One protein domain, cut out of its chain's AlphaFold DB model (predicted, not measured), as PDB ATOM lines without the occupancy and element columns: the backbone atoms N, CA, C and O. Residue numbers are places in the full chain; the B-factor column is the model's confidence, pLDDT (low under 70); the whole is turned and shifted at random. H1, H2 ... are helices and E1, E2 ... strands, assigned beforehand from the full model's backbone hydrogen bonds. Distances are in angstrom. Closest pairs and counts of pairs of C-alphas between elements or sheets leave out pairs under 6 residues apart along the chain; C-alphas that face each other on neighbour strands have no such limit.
ATOM      1  N   LEU A  88     -29.156  29.419  45.326       90.62
ATOM      2  CA  LEU A  88     -28.587  30.707  45.724       90.62
ATOM      3  C   LEU A  88     -28.679  30.931  47.238       90.62
ATOM      4  O   LEU A  88     -27.724  31.425  47.831       90.62
ATOM      5  N   ALA A  89     -29.786  30.540  47.873       87.25
ATOM      6  CA  ALA A  89     -29.940  30.625  49.322       87.25
ATOM      7  C   ALA A  89     -28.897  29.755  50.032       87.25
ATOM      8  O   ALA A  89     -28.147  30.242  50.877       87.25
ATOM      9  N   GLY A  90     -28.789  28.487  49.620       86.25
ATOM     10  CA  GLY A  90     -27.857  27.530  50.207       86.25
ATOM     11  C   GLY A  90     -26.394  27.940  50.047       86.25
ATOM     12  O   GLY A  90     -25.638  27.896  51.017       86.25
ATOM     13  N   ILE A  91     -25.989  28.384  48.854       88.94
ATOM     14  CA  ILE A  91     -24.593  28.769  48.611       88.94
ATOM     15  C   ILE A  91     -24.229  30.085  49.308       88.94
ATOM     16  O   ILE A  91     -23.111  30.244  49.790       88.94
ATOM     17  N   VAL A  92     -25.169  31.023  49.440       88.19
ATOM     18  CA  VAL A  92     -24.946  32.273  50.185       88.19
ATOM     19  C   VAL A  92     -24.861  32.012  51.684       88.19
ATOM     20  O   VAL A  92     -24.055  32.644  52.367       88.19
ATOM     21  N   ASP A  93     -25.632  31.062  52.200       84.56
ATOM     22  CA  ASP A  93     -25.529  30.644  53.596       84.56
ATOM     23  C   ASP A  93     -24.205  29.907  53.870       84.56
ATOM     24  O   ASP A  93     -23.570  30.117  54.907       84.56
ATOM     25  N   ALA A  94     -23.741  29.081  52.934       84.31
ATOM     26  CA  ALA A  94     -22.491  28.342  53.087       84.31
ATOM     27  C   ALA A  94     -21.244  29.231  52.914       84.31
ATOM     28  O   ALA A  94     -20.316  29.172  53.723       84.31
ATOM     29  N   GLU A  95     -21.222  30.059  51.870       86.75
ATOM     30  CA  GLU A  95     -20.004  30.689  51.335       86.75
ATOM     31  C   GLU A  95     -20.165  32.189  51.048       86.75
ATOM     32  O   GLU A  95     -19.235  32.864  50.594       86.75
ATOM     33  N   GLY A  96     -21.346  32.744  51.321       86.31
ATOM     34  CA  GLY A  96     -21.619  34.161  51.151       86.31
ATOM     35  C   GLY A  96     -20.848  35.013  52.156       86.31
ATOM     36  O   GLY A  96     -20.886  34.811  53.373       86.31
ATOM     37  N   SER A  97     -20.187  36.044  51.643       85.44
ATOM     38  CA  SER A  97     -19.521  37.070  52.434       85.44
ATOM     39  C   SER A  97     -20.027  38.458  52.058       85.44
ATOM     40  O   SER A  97     -20.347  38.748  50.904       85.44
ATOM     41  N   ARG A  98     -20.091  39.348  53.051       79.94
ATOM     42  CA  ARG A  98     -20.432  40.756  52.848       79.94
ATOM     43  C   ARG A  98     -19.311  41.627  53.389       79.94
ATOM     44  O   ARG A  98     -19.015  41.589  54.579       79.94
ATOM     45  N   SER A  99     -18.701  42.438  52.530       76.62
ATOM     46  CA  SER A  99     -17.711  43.437  52.948       76.62
ATOM     47  C   SER A  99     -17.952  44.759  52.230       76.62
ATOM     48  O   SER A  99     -18.205  44.780  51.026       76.62
ATOM     49  N   ARG A 100     -17.914  45.871  52.982       69.25
ATOM     50  CA  ARG A 100     -18.174  47.232  52.468       69.25
ATOM     51  C   ARG A 100     -19.435  47.306  51.583       69.25
ATOM     52  O   ARG A 100     -19.392  47.857  50.489       69.25
ATOM     53  N   HIS A 101     -20.535  46.709  52.051       71.62
ATOM     54  CA  HIS A 101     -21.844  46.661  51.370       71.62
ATOM     55  C   HIS A 101     -21.882  45.878  50.045       71.62
ATOM     56  O   HIS A 101     -22.835  46.000  49.284       71.62
ATOM     57  N   VAL A 102     -20.876  45.041  49.776       79.31
ATOM     58  CA  VAL A 102     -20.830  44.179  48.592       79.31
ATOM     59  C   VAL A 102     -21.003  42.722  49.008       79.31
ATOM     60  O   VAL A 102     -20.204  42.217  49.801       79.31
ATOM     61  N   LEU A 103     -22.019  42.058  48.449       85.88
ATOM     62  CA  LEU A 103     -22.229  40.616  48.575       85.88
ATOM     63  C   LEU A 103     -21.338  39.873  47.572       85.88
ATOM     64  O   LEU A 103     -21.342  40.193  46.380       85.88
ATOM     65  N   ARG A 104     -20.583  38.890  48.065       89.69
ATOM     66  CA  ARG A 104     -19.749  37.984  47.270       89.69
ATOM     67  C   ARG A 104     -20.005  36.542  47.666       89.69
ATOM     68  O   ARG A 104     -20.145  36.258  48.852       89.69
ATOM     69  N   ILE A 105     -19.988  35.655  46.685       89.75
ATOM     70  CA  ILE A 105     -19.979  34.206  46.878       89.75
ATOM     71  C   ILE A 105     -18.640  33.708  46.348       89.75
ATOM     72  O   ILE A 105     -18.281  34.027  45.212       89.75
ATOM     73  N   SER A 106     -17.888  33.000  47.187       88.38
ATOM     74  CA  SER A 106     -16.522  32.566  46.893       88.38
ATOM     75  C   SER A 106     -16.455  31.044  46.883       88.38
ATOM     76  O   SER A 106     -16.529  30.443  47.952       88.38
ATOM     77  N   ASN A 107     -16.262  30.434  45.713       86.00
ATOM     78  CA  ASN A 107     -16.214  28.978  45.567       86.00
ATOM     79  C   ASN A 107     -14.980  28.546  44.749       86.00
ATOM     80  O   ASN A 107     -14.547  29.254  43.837       86.00
ATOM     81  N   ALA A 108     -14.372  27.415  45.112       83.50
ATOM     82  CA  ALA A 108     -13.235  26.818  44.401       83.50
ATOM     83  C   ALA A 108     -13.663  25.811  43.317       83.50
ATOM     84  O   ALA A 108     -12.831  25.342  42.545       83.50
ATOM     85  N   ASP A 109     -14.945  25.457  43.287       84.94
ATOM     86  CA  ASP A 109     -15.565  24.574  42.315       84.94
ATOM     87  C   ASP A 109     -16.129  25.400  41.143       84.94
ATOM     88  O   ASP A 109     -16.958  26.310  41.302       84.94
ATOM     89  N   ASP A 110     -15.637  25.089  39.945       81.56
ATOM     90  CA  ASP A 110     -16.005  25.766  38.703       81.56
ATOM     91  C   ASP A 110     -17.455  25.464  38.283       81.56
ATOM     92  O   ASP A 110     -18.126  26.341  37.733       81.56
ATOM     93  N   GLU A 111     -17.959  24.257  38.563       84.81
ATOM     94  CA  GLU A 111     -19.339  23.861  38.273       84.81
ATOM     95  C   GLU A 111     -20.305  24.631  39.185       84.81
ATOM     96  O   GLU A 111     -21.260  25.239  38.696       84.81
ATOM     97  N   MET A 112     -20.007  24.721  40.487       85.69
ATOM     98  CA  MET A 112     -20.782  25.525  41.447       85.69
ATOM     99  C   MET A 112     -20.805  27.011  41.085       85.69
ATOM    100  O   MET A 112     -21.848  27.669  41.158       85.69
ATOM    101  N   SER A 113     -19.657  27.550  40.674       85.62
ATOM    102  CA  SER A 113     -19.536  28.951  40.259       85.62
ATOM    103  C   SER A 113     -20.366  29.238  39.004       85.62
ATOM    104  O   SER A 113     -21.050  30.260  38.937       85.62
ATOM    105  N   SER A 114     -20.356  28.312  38.038       87.38
ATOM    106  CA  SER A 114     -21.167  28.389  36.817       87.38
ATOM    107  C   SER A 114     -22.666  28.357  37.131       87.38
ATOM    108  O   SER A 114     -23.413  29.227  36.680       87.38
ATOM    109  N   TRP A 115     -23.104  27.423  37.980       90.06
ATOM    110  CA  TRP A 115     -24.499  27.332  38.419       90.06
ATOM    111  C   TRP A 115     -24.967  28.570  39.185       90.06
ATOM    112  O   TRP A 115     -26.099  29.017  39.006       90.06
ATOM    113  N   THR A 116     -24.093  29.148  40.007       90.12
ATOM    114  CA  THR A 116     -24.382  30.375  40.759       90.12
ATOM    115  C   THR A 116     -24.580  31.565  39.827       90.12
ATOM    116  O   THR A 116     -25.561  32.291  39.970       90.12
ATOM    117  N   GLN A 117     -23.685  31.752  38.851       89.44
ATOM    118  CA  GLN A 117     -23.820  32.821  37.861       89.44
ATOM    119  C   GLN A 117     -25.080  32.627  37.008       89.44
ATOM    120  O   GLN A 117     -25.874  33.556  36.891       89.44
ATOM    121  N   GLY A 118     -25.317  31.413  36.498       89.94
ATOM    122  CA  GLY A 118     -26.511  31.109  35.707       89.94
ATOM    123  C   GLY A 118     -27.812  31.346  36.479       89.94
ATOM    124  O   GLY A 118     -28.767  31.885  35.931       89.94
ATOM    125  N   ALA A 119     -27.844  31.027  37.777       91.06
ATOM    126  CA  ALA A 119     -28.999  31.314  38.623       91.06
ATOM    127  C   ALA A 119     -29.228  32.822  38.840       91.06
ATOM    128  O   ALA A 119     -30.381  33.245  38.907       91.06
ATOM    129  N   PHE A 120     -28.174  33.640  38.944       92.00
ATOM    130  CA  PHE A 120     -28.333  35.099  38.978       92.00
ATOM    131  C   PHE A 120     -28.878  35.640  37.652       92.00
ATOM    132  O   PHE A 120     -29.829  36.424  37.671       92.00
ATOM    133  N   ASP A 121     -28.325  35.183  36.528       89.50
ATOM    134  CA  ASP A 121     -28.720  35.634  35.192       89.50
ATOM    135  C   ASP A 121     -30.195  35.297  34.903       89.50
ATOM    136  O   ASP A 121     -30.974  36.178  34.531       89.50
ATOM    137  N   ASP A 122     -30.614  34.056  35.172       89.56
ATOM    138  CA  ASP A 122     -31.988  33.589  34.940       89.56
ATOM    139  C   ASP A 122     -33.022  34.284  35.843       89.56
ATOM    140  O   ASP A 122     -34.180  34.463  35.458       89.56
ATOM    141  N   LEU A 123     -32.617  34.709  37.044       88.19
ATOM    142  CA  LEU A 123     -33.463  35.478  37.963       88.19
ATOM    143  C   LEU A 123     -33.426  36.993  37.686       88.19
ATOM    144  O   LEU A 123     -34.102  37.762  38.378       88.19
ATOM    145  N   GLY A 124     -32.661  37.434  36.682       87.81
ATOM    146  CA  GLY A 124     -32.516  38.844  36.321       87.81
ATOM    147  C   GLY A 124     -31.875  39.675  37.434       87.81
ATOM    148  O   GLY A 124     -32.306  40.813  37.680       87.81
ATOM    149  N   LEU A 125     -30.916  39.073  38.141       88.88
ATOM    150  CA  LEU A 125     -30.119  39.700  39.184       88.88
ATOM    151  C   LEU A 125     -28.767  40.146  38.611       88.88
ATOM    152  O   LEU A 125     -28.036  39.337  38.048       88.88
ATOM    153  N   ASP A 126     -28.412  41.422  38.762       87.25
ATOM    154  CA  ASP A 126     -27.148  41.966  38.242       87.25
ATOM    155  C   ASP A 126     -25.957  41.450  39.061       87.25
ATOM    156  O   ASP A 126     -25.557  42.061  40.050       87.25
ATOM    157  N   ALA A 127     -25.376  40.322  38.655       89.69
ATOM    158  CA  ALA A 127     -24.174  39.751  39.251       89.69
ATOM    159  C   ALA A 127     -23.079  39.539  38.203       89.69
ATOM    160  O   ALA A 127     -23.355  39.261  37.038       89.69
ATOM    161  N   VAL A 128     -21.819  39.663  38.621       89.31
ATOM    162  CA  VAL A 128     -20.667  39.378  37.758       89.31
ATOM    163  C   VAL A 128     -19.639  38.489  38.423       89.31
ATOM    164  O   VAL A 128     -19.391  38.635  39.625       89.31
ATOM    165  N   PRO A 129     -18.944  37.660  37.633       85.25
ATOM    166  CA  PRO A 129     -17.714  37.048  38.082       85.25
ATOM    167  C   PRO A 129     -16.646  38.137  38.288       85.25
ATOM    168  O   PRO A 129     -16.361  38.941  37.401       85.25
ATOM    169  N   GLU A 130     -16.050  38.190  39.479       81.75
ATOM    170  CA  GLU A 130     -14.810  38.924  39.724       81.75
ATOM    171  C   GLU A 130     -13.640  37.995  39.364       81.75
ATOM    172  O   GLU A 130     -13.321  37.062  40.105       81.75
ATOM    173  N   GLU A 131     -12.971  38.268  38.243       64.81
ATOM    174  CA  GLU A 131     -11.693  37.639  37.908       64.81
ATOM    175  C   GLU A 131     -10.622  38.160  38.869       64.81
ATOM    176  O   GLU A 131     -10.081  39.258  38.729       64.81
ATOM    177  N   ARG A 132     -10.335  37.380  39.909       60.28
ATOM    178  CA  ARG A 132      -9.105  37.524  40.677       60.28
ATOM    179  C   ARG A 132      -8.264  36.303  40.375       60.28
ATOM    180  O   ARG A 132      -8.680  35.196  40.688       60.28
ATOM    181  N   ASP A 133      -7.094  36.530  39.795       54.12
ATOM    182  CA  ASP A 133      -6.098  35.499  39.514       54.12
ATOM    183  C   ASP A 133      -5.455  35.050  40.843       54.12
ATOM    184  O   ASP A 133      -4.340  35.423  41.213       54.12
ATOM    185  N   LEU A 134      -6.252  34.373  41.674       63.19
ATOM    186  CA  LEU A 134      -5.821  33.840  42.953       63.19
ATOM    187  C   LEU A 134      -5.177  32.483  42.685       63.19
ATOM    188  O   LEU A 134      -5.818  31.571  42.171       63.19
ATOM    189  N   ALA A 135      -3.923  32.320  43.109       61.66
ATOM    190  CA  ALA A 135      -3.149  31.086  42.932       61.66
ATOM    191  C   ALA A 135      -3.798  29.819  43.543       61.66
ATOM    192  O   ALA A 135      -3.290  28.719  43.358       61.66
ATOM    193  N   ASN A 136      -4.896  29.969  44.292       70.62
ATOM    194  CA  ASN A 136      -5.654  28.895  44.927       70.62
ATOM    195  C   ASN A 136      -6.899  28.438  44.136       70.62
ATOM    196  O   ASN A 136      -7.604  27.562  44.628       70.62
ATOM    197  N   GLY A 137      -7.189  29.019  42.964       71.81
ATOM    198  CA  GLY A 137      -8.304  28.610  42.097       71.81
ATOM    199  C   GLY A 137      -9.701  29.074  42.533       71.81
ATOM    200  O   GLY A 137     -10.683  28.683  41.914       71.81
ATOM    201  N   VAL A 138      -9.825  29.909  43.573       79.56
ATOM    202  CA  VAL A 138     -11.129  30.406  44.055       79.56
ATOM    203  C   VAL A 138     -11.677  31.499  43.138       79.56
ATOM    204  O   VAL A 138     -11.023  32.526  42.933       79.56
ATOM    205  N   ARG A 139     -12.920  31.334  42.672       82.06
ATOM    206  CA  ARG A 139     -13.663  32.343  41.905       82.06
ATOM    207  C   ARG A 139     -14.667  33.067  42.789       82.06
ATOM    208  O   ARG A 139     -15.171  32.524  43.770       82.06
ATOM    209  N   ASN A 140     -14.951  34.319  42.442       85.56
ATOM    210  CA  ASN A 140     -15.913  35.144  43.163       85.56
ATOM    211  C   ASN A 140     -17.041  35.557  42.228       85.56
ATOM    212  O   ASN A 140     -16.771  36.101  41.164       85.56
ATOM    213  N   VAL A 141     -18.287  35.389  42.660       89.38
ATOM    214  CA  VAL A 141     -19.450  36.017  42.024       89.38
ATOM    215  C   VAL A 141     -19.915  37.162  42.915       89.38
ATOM    216  O   VAL A 141     -20.148  36.981  44.112       89.38
ATOM    217  N   ARG A 142     -20.004  38.363  42.349       89.56
ATOM    218  CA  ARG A 142     -20.372  39.595  43.048       89.56
ATOM    219  C   ARG A 142     -21.712  40.110  42.552       89.56
ATOM    220  O   ARG A 142     -21.846  40.414  41.371       89.56
ATOM    221  N   LEU A 143     -22.622  40.378  43.485       88.25
ATOM    222  CA  LEU A 143     -23.839  41.134  43.199       88.25
ATOM    223  C   LEU A 143     -23.509  42.633  43.031       88.25
ATOM    224  O   LEU A 143     -22.846  43.250  43.877       88.25
ATOM    225  N   ARG A 144     -23.945  43.206  41.913       81.88
ATOM    226  CA  ARG A 144     -23.876  44.626  41.540       81.88
ATOM    227  C   ARG A 144     -25.264  45.267  41.689       81.88
ATOM    228  O   ARG A 144     -26.138  44.683  42.304       81.88
ATOM    229  N   GLY A 145     -25.437  46.522  41.272       71.81
ATOM    230  CA  GLY A 145     -26.729  47.223  41.374       71.81
ATOM    231  C   GLY A 145     -27.080  47.817  42.752       71.81
ATOM    232  O   GLY A 145     -28.162  48.376  42.935       71.81
ATOM    233  N   GLY A 146     -26.158  47.766  43.722       75.69
ATOM    234  CA  GLY A 146     -26.283  48.476  45.000       75.69
ATOM    235  C   GLY A 146     -27.437  47.982  45.877       75.69
ATOM    236  O   GLY A 146     -27.761  46.797  45.895       75.69
ATOM    237  N   LEU A 147     -28.042  48.894  46.643       71.25
ATOM    238  CA  LEU A 147     -29.096  48.569  47.610       71.25
ATOM    239  C   LEU A 147     -30.336  47.943  46.954       71.25
ATOM    240  O   LEU A 147     -30.859  46.960  47.471       71.25
ATOM    241  N   ARG A 148     -30.778  48.483  45.810       74.81
ATOM    242  CA  ARG A 148     -31.946  47.985  45.065       74.81
ATOM    243  C   ARG A 148     -31.795  46.507  44.734       74.81
ATOM    244  O   ARG A 148     -32.675  45.705  45.034       74.81
ATOM    245  N   GLU A 149     -30.669  46.152  44.132       80.06
ATOM    246  CA  GLU A 149     -30.428  44.780  43.700       80.06
ATOM    247  C   GLU A 149     -30.236  43.836  44.879       80.06
ATOM    248  O   GLU A 149     -30.671  42.687  44.852       80.06
ATOM    249  N   HIS A 150     -29.664  44.353  45.963       78.31
ATOM    250  CA  HIS A 150     -29.522  43.606  47.195       78.31
ATOM    251  C   HIS A 150     -30.875  43.274  47.845       78.31
ATOM    252  O   HIS A 150     -31.085  42.140  48.269       78.31
ATOM    253  N   LEU A 151     -31.815  44.224  47.883       74.94
ATOM    254  CA  LEU A 151     -33.174  43.980  48.380       74.94
ATOM    255  C   LEU A 151     -33.933  43.002  47.476       74.94
ATOM    256  O   LEU A 151     -34.557  42.069  47.980       74.94
ATOM    257  N   ARG A 152     -33.821  43.155  46.146       82.25
ATOM    258  CA  ARG A 152     -34.384  42.196  45.177       82.25
ATOM    259  C   ARG A 152     -33.860  40.787  45.421       82.25
ATOM    260  O   ARG A 152     -34.652  39.852  45.472       82.25
ATOM    261  N   PHE A 153     -32.552  40.643  45.621       85.31
ATOM    262  CA  PHE A 153     -31.936  39.365  45.954       85.31
ATOM    263  C   PHE A 153     -32.517  38.777  47.249       85.31
ATOM    264  O   PHE A 153     -32.942  37.627  47.236       85.31
ATOM    265  N   ILE A 154     -32.619  39.552  48.337       82.19
ATOM    266  CA  ILE A 154     -33.183  39.061  49.608       82.19
ATOM    267  C   ILE A 154     -34.639  38.607  49.434       82.19
ATOM    268  O   ILE A 154     -34.992  37.536  49.915       82.19
ATOM    269  N   HIS A 155     -35.480  39.382  48.744       75.69
ATOM    270  CA  HIS A 155     -36.886  39.015  48.533       75.69
ATOM    271  C   HIS A 155     -37.059  37.786  47.646       75.69
ATOM    272  O   HIS A 155     -37.963  36.985  47.867       75.69
ATOM    273  N   LEU A 156     -36.225  37.660  46.612       80.50
ATOM    274  CA  LEU A 156     -36.323  36.547  45.680       80.50
ATOM    275  C   LEU A 156     -35.744  35.272  46.283       80.50
ATOM    276  O   LEU A 156     -36.338  34.219  46.106       80.50
ATOM    277  N   VAL A 157     -34.608  35.350  46.971       85.56
ATOM    278  CA  VAL A 157     -33.812  34.181  47.373       85.56
ATOM    279  C   VAL A 157     -34.046  33.774  48.832       85.56
ATOM    280  O   VAL A 157     -33.998  32.586  49.124       85.56
ATOM    281  N   ASP A 158     -34.324  34.730  49.723       79.81
ATOM    282  CA  ASP A 158     -34.544  34.543  51.171       79.81
ATOM    283  C   ASP A 158     -33.524  33.610  51.876       79.81
ATOM    284  O   ASP A 158     -33.896  32.578  52.437       79.81
ATOM    285  N   PRO A 159     -32.220  33.951  51.876       84.38
ATOM    286  CA  PRO A 159     -31.202  33.160  52.572       84.38
ATOM    287  C   PRO A 159     -31.399  33.180  54.098       84.38
ATOM    288  O   PRO A 159     -31.778  34.203  54.690       84.38
ATOM    289  N   ALA A 160     -31.108  32.059  54.765       79.00
ATOM    290  CA  ALA A 160     -31.369  31.889  56.194       79.00
ATOM    291  C   ALA A 160     -30.377  32.672  57.070       79.00
ATOM    292  O   ALA A 160     -30.711  33.122  58.174       79.00
ATOM    293  N   ILE A 161     -29.148  32.879  56.595       79.00
ATOM    294  CA  ILE A 161     -28.102  33.588  57.325       79.00
ATOM    295  C   ILE A 161     -28.276  35.102  57.168       79.00
ATOM    296  O   ILE A 161     -27.773  35.752  56.257       79.00
ATOM    297  N   ARG A 162     -28.932  35.722  58.153       75.88
ATOM    298  CA  ARG A 162     -29.287  37.153  58.096       75.88
ATOM    299  C   ARG A 162     -28.099  38.131  58.111       75.88
ATOM    300  O   ARG A 162     -28.250  39.264  57.666       75.88
ATOM    301  N   ARG A 163     -26.894  37.721  58.539       73.62
ATOM    302  CA  ARG A 163     -25.693  38.596  58.517       73.62
ATOM    303  C   ARG A 163     -25.274  39.025  57.103       73.62
ATOM    304  O   ARG A 163     -24.654  40.073  56.955       73.62
ATOM    305  N   THR A 164     -25.602  38.251  56.068       70.75
ATOM    306  CA  THR A 164     -25.346  38.632  54.666       70.75
ATOM    307  C   THR A 164     -26.440  39.552  54.111       70.75
ATOM    308  O   THR A 164     -26.197  40.241  53.119       70.75
ATOM    309  N   CYS A 165     -27.584  39.647  54.802       74.31
ATOM    310  CA  CYS A 165     -28.781  40.398  54.410       74.31
ATOM    311  C   CYS A 165     -28.861  41.823  54.994       74.31
ATOM    312  O   CYS A 165     -29.751  42.578  54.616       74.31
ATOM    313  N   THR A 166     -27.984  42.211  55.929       70.56
ATOM    314  CA  THR A 166     -28.046  43.555  56.546       70.56
ATOM    315  C   THR A 166     -27.788  44.657  55.523       70.56
ATOM    316  O   THR A 166     -26.792  44.608  54.814       70.56
ATOM    317  N   VAL A 167     -28.639  45.680  55.452       65.00
ATOM    318  CA  VAL A 167     -28.492  46.807  54.509       65.00
ATOM    319  C   VAL A 167     -27.931  48.082  55.143       65.00
ATOM    320  O   VAL A 167     -27.706  49.068  54.437       65.00
ATOM    321  N   GLU A 168     -27.634  48.056  56.443       59.50
ATOM    322  CA  GLU A 168     -27.120  49.202  57.200       59.50
ATOM    323  C   GLU A 168     -25.861  49.825  56.569       59.50
ATOM    324  O   GLU A 168     -24.967  49.130  56.075       59.50
ATOM    325  N   GLY A 169     -25.805  51.163  56.566       56.94
ATOM    326  CA  GLY A 169     -24.690  51.954  56.028       56.94
ATOM    327  C   GLY A 169     -24.586  52.005  54.497       56.94
ATOM    328  O   GLY A 169     -23.657  52.617  53.974       56.94
ATOM    329  N   THR A 170     -25.514  51.387  53.759       64.00
ATOM    330  CA  THR A 170     -25.524  51.431  52.287       64.00
ATOM    331  C   THR A 170     -26.111  52.758  51.795       64.00
ATOM    332  O   THR A 170     -27.201  53.142  52.211       64.00
ATOM    333  N   ALA A 171     -25.421  53.455  50.888       58.38
ATOM    334  CA  ALA A 171     -25.936  54.690  50.297       58.38
ATOM    335  C   ALA A 171     -27.190  54.432  49.436       58.38
ATOM    336  O   ALA A 171     -27.206  53.512  48.613       58.38
ATOM    337  N   VAL A 172     -28.212  55.274  49.602       57.34
ATOM    338  CA  VAL A 172     -29.443  55.267  48.796       57.34
ATOM    339  C   VAL A 172     -29.261  56.243  47.632       57.34
ATOM    340  O   VAL A 172     -29.185  57.446  47.849       57.34
ATOM    341  N   ASN A 173     -29.180  55.733  46.401       55.84
ATOM    342  CA  ASN A 173     -29.099  56.532  45.173       55.84
ATOM    343  C   ASN A 173     -30.218  56.089  44.216       55.84
ATOM    344  O   ASN A 173     -30.492  54.891  44.140       55.84
ATOM    345  N   SER A 174     -30.843  57.018  43.484       54.66
ATOM    346  CA  SER A 174     -31.885  56.707  42.492       54.66
ATOM    347  C   SER A 174     -31.778  57.613  41.262       54.66
ATOM    348  O   SER A 174     -31.670  58.831  41.397       54.66
ATOM    349  N   MET A 192     -41.818  43.533  53.590       43.25
ATOM    350  CA  MET A 192     -41.383  44.837  53.082       43.25
ATOM    351  C   MET A 192     -40.163  45.323  53.867       43.25
ATOM    352  O   MET A 192     -40.042  45.059  55.063       43.25
ATOM    353  N   TYR A 193     -39.242  46.008  53.186       44.53
ATOM    354  CA  TYR A 193     -38.062  46.603  53.813       44.53
ATOM    355  C   TYR A 193     -38.125  48.121  53.701       44.53
ATOM    356  O   TYR A 193     -37.911  48.680  52.622       44.53
ATOM    357  N   ASP A 194     -38.364  48.764  54.839       45.53
ATOM    358  CA  ASP A 194     -38.309  50.211  54.987       45.53
ATOM    359  C   ASP A 194     -36.998  50.623  55.651       45.53
ATOM    360  O   ASP A 194     -36.571  50.048  56.654       45.53
ATOM    361  N   ILE A 195     -36.332  51.618  55.067       43.88
ATOM    362  CA  ILE A 195     -35.027  52.093  55.535       43.88
ATOM    363  C   ILE A 195     -35.195  53.501  56.084       43.88
ATOM    364  O   ILE A 195     -35.661  54.392  55.381       43.88
ATOM    365  N   THR A 196     -34.787  53.710  57.335       39.56
ATOM    366  CA  THR A 196     -34.692  55.054  57.919       39.56
ATOM    367  C   THR A 196     -33.315  55.634  57.608       39.56
ATOM    368  O   THR A 196     -32.293  55.004  57.894       39.56
ATOM    369  N   THR A 197     -33.262  56.818  57.003       46.44
ATOM    370  CA  THR A 197     -32.001  57.512  56.699       46.44
ATOM    371  C   THR A 197     -31.525  58.347  57.895       46.44
ATOM    372  O   THR A 197     -32.294  58.686  58.793       46.44
ATOM    373  N   GLY A 198     -30.248  58.755  57.894       30.78
ATOM    374  CA  GLY A 198     -29.686  59.644  58.926       30.78
ATOM    375  C   GLY A 198     -30.334  61.038  59.010       30.78
ATOM    376  O   GLY A 198     -30.049  61.776  59.945       30.78
ATOM    377  N   THR A 199     -31.204  61.394  58.058       35.03
ATOM    378  CA  THR A 199     -31.994  62.637  58.027       35.03
ATOM    379  C   THR A 199     -33.416  62.471  58.578       35.03
ATOM    380  O   THR A 199     -34.131  63.464  58.694       35.03
ATOM    381  N   GLY A 200     -33.821  61.254  58.969       33.28
ATOM    382  CA  GLY A 200     -35.172  60.964  59.466       33.28
ATOM    383  C   GLY A 200     -36.217  60.752  58.364       33.28
ATOM    384  O   GLY A 200     -37.416  60.804  58.647       33.28
ATOM    385  N   ASP A 201     -35.769  60.512  57.129       39.53
ATOM    386  CA  ASP A 201     -36.620  60.181  55.987       39.53
ATOM    387  C   ASP A 201     -36.780  58.659  55.885       39.53
ATOM    388  O   ASP A 201     -35.857  57.905  56.214       39.53
ATOM    389  N   PHE A 202     -37.946  58.201  55.427       41.75
ATOM    390  CA  PHE A 202     -38.209  56.781  55.203       41.75
ATOM    391  C   PHE A 202     -37.993  56.455  53.726       41.75
ATOM    392  O   PHE A 202     -38.243  57.283  52.854       41.75
ATOM    393  N   VAL A 203     -37.493  55.259  53.427       44.69
ATOM    394  CA  VAL A 203     -37.300  54.781  52.058       44.69
ATOM    395  C   VAL A 203     -38.021  53.452  51.902       44.69
ATOM    396  O   VAL A 203     -37.528  52.431  52.381       44.69
ATOM    397  N   ALA A 204     -39.156  53.484  51.204       43.62
ATOM    398  CA  ALA A 204     -39.927  52.307  50.821       43.62
ATOM    399  C   ALA A 204     -39.518  51.898  49.402       43.62
ATOM    400  O   ALA A 204     -39.708  52.653  48.446       43.62
ATOM    401  N   ASN A 205     -38.889  50.728  49.259       48.25
ATOM    402  CA  ASN A 205     -38.428  50.189  47.971       48.25
ATOM    403  C   ASN A 205     -37.638  51.196  47.092       48.25
ATOM    404  O   ASN A 205     -37.798  51.258  45.873       48.25
ATOM    405  N   GLY A 206     -36.783  52.014  47.715       44.00
ATOM    406  CA  GLY A 206     -35.933  52.987  47.013       44.00
ATOM    407  C   GLY A 206     -36.572  54.353  46.727       44.00
ATOM    408  O   GLY A 206     -35.939  55.172  46.061       44.00
ATOM    409  N   VAL A 207     -37.776  54.626  47.240       43.34
ATOM    410  CA  VAL A 207     -38.466  55.921  47.111       43.34
ATOM    411  C   VAL A 207     -38.633  56.575  48.480       43.34
ATOM    412  O   VAL A 207     -39.000  55.905  49.442       43.34
ATOM    413  N   ILE A 208     -38.366  57.883  48.565       41.03
ATOM    414  CA  ILE A 208     -38.530  58.659  49.800       41.03
ATOM    415  C   ILE A 208     -40.019  58.724  50.161       41.03
ATOM    416  O   ILE A 208     -40.825  59.272  49.408       41.03
ATOM    417  N   SER A 209     -40.365  58.194  51.327       38.00
ATOM    418  CA  SER A 209     -41.659  58.313  51.984       38.00
ATOM    419  C   SER A 209     -41.522  59.158  53.258       38.00
ATOM    420  O   SER A 209     -40.471  59.227  53.898       38.00
ATOM    421  N   HIS A 210     -42.592  59.866  53.625       37.53
ATOM    422  CA  HIS A 210     -42.633  60.702  54.823       37.53
ATOM    423  C   HIS A 210     -43.928  60.453  55.589       37.53
ATOM    424  O   HIS A 210     -45.006  60.798  55.106       37.53
ATOM    425  N   ASN A 211     -43.804  59.935  56.813       35.47
ATOM    426  CA  ASN A 211     -44.943  59.555  57.646       35.47
ATOM    427  C   ASN A 211     -45.141  60.462  58.872       35.47
ATOM    428  O   ASN A 211     -44.208  61.009  59.467       35.47
TER     429      ASN A 211
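AT A GLANCE: This is residues 88 to 174 and 192 to 211 of the 512 residues of the protein "Intein C-terminal splicing region" of Geodermatophilus sabuli (UniProt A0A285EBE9). Look for two parts set end to end along a rod: a strongly twisted four-stranded sheet with H1 and H2 on one face and H3 near one end, and, at the far end, a small three-stranded sheet. The larger sheet runs E1, E2, E4, E3 and the smaller, a meander in which each strand is the antiparallel neighbour of the one before, runs E5, E6, E7; both are antiparallel. The printed part has 107 residues, with three named helices and seven named strands in the order H1 E1 E2 H2 E3 E4 H3 E5 E6 E7, and its class is mixed. It is compact, with a radius of gyration of the C-alphas of 15.0 A, and spans 50 by 24 by 23 A.

HOW THE PARTS SIT: Start at H1, residues 88 to 95, which is on the sheet of E1, residues 96 to 99, E2, residues 102 to 107, E4, residues 139 to 143, and E3, residues 127 to 130. Its height over the sheet is 6.5 A, and its closest C-alphas to E2 are those of Glu 95 and Ile 105, 5.7 A apart. In the hairpin E1 and E2, find N 97 and O 104 within hydrogen-bond range at 2.8 A; between E2 and E4, N 105 and O 141 are 2.9 A apart. H2, residues 110 to 122, is on the same face as H1, at a height of 9.0 A; its closest C-alphas to E4 are those of Gln 117 and Val 141, 6.8 A apart. E2, H2 and E3 make a split strand-helix-strand unit, two strands running the same way with E4 between them, its crossover right-handed. In the hairpin E3 and E4, N 130 and O 140 are 2.8 A apart. H3, residues 146 to 157, only grazes this sheet with residues 146 to 153. In H1, H2 and H3 every O i to N i+4 pair is within hydrogen-bond range. Past the cut, E5, residues 194 to 196, E6, residues 202 to 204, and E7, residues 207 to 209, follow; N 203 and O 195 are 2.8 A apart, N 209 and O 202 2.8 A. H3 is apart from E6 and E7.

IN THESE COORDINATES: Find C-alpha 88 at (-28.587, 30.707, 45.724), where H1 begins; it is 10.3 A long. E2 measures 16.2 A, H2 18.2 A, E4 13.5 A and H3 16.3 A. E7 ends at C-alpha 209, (-41.659, 58.313, 51.984).

THE WHOLE: The C-alphas farthest apart, those of Ala 135 and Asn 211, are 52.7 A apart. Residues 175 to 191 are not printed; C-alphas 174 and 192 are 18.5 A apart across the cut. Residues 158 to 174 hold no named element. Of the links printed whole, none is long. The mean pLDDT of the printed part is 72.3; residue 100 and residues 131 to 135, 167 to 174 and 192 to 211 are under 70.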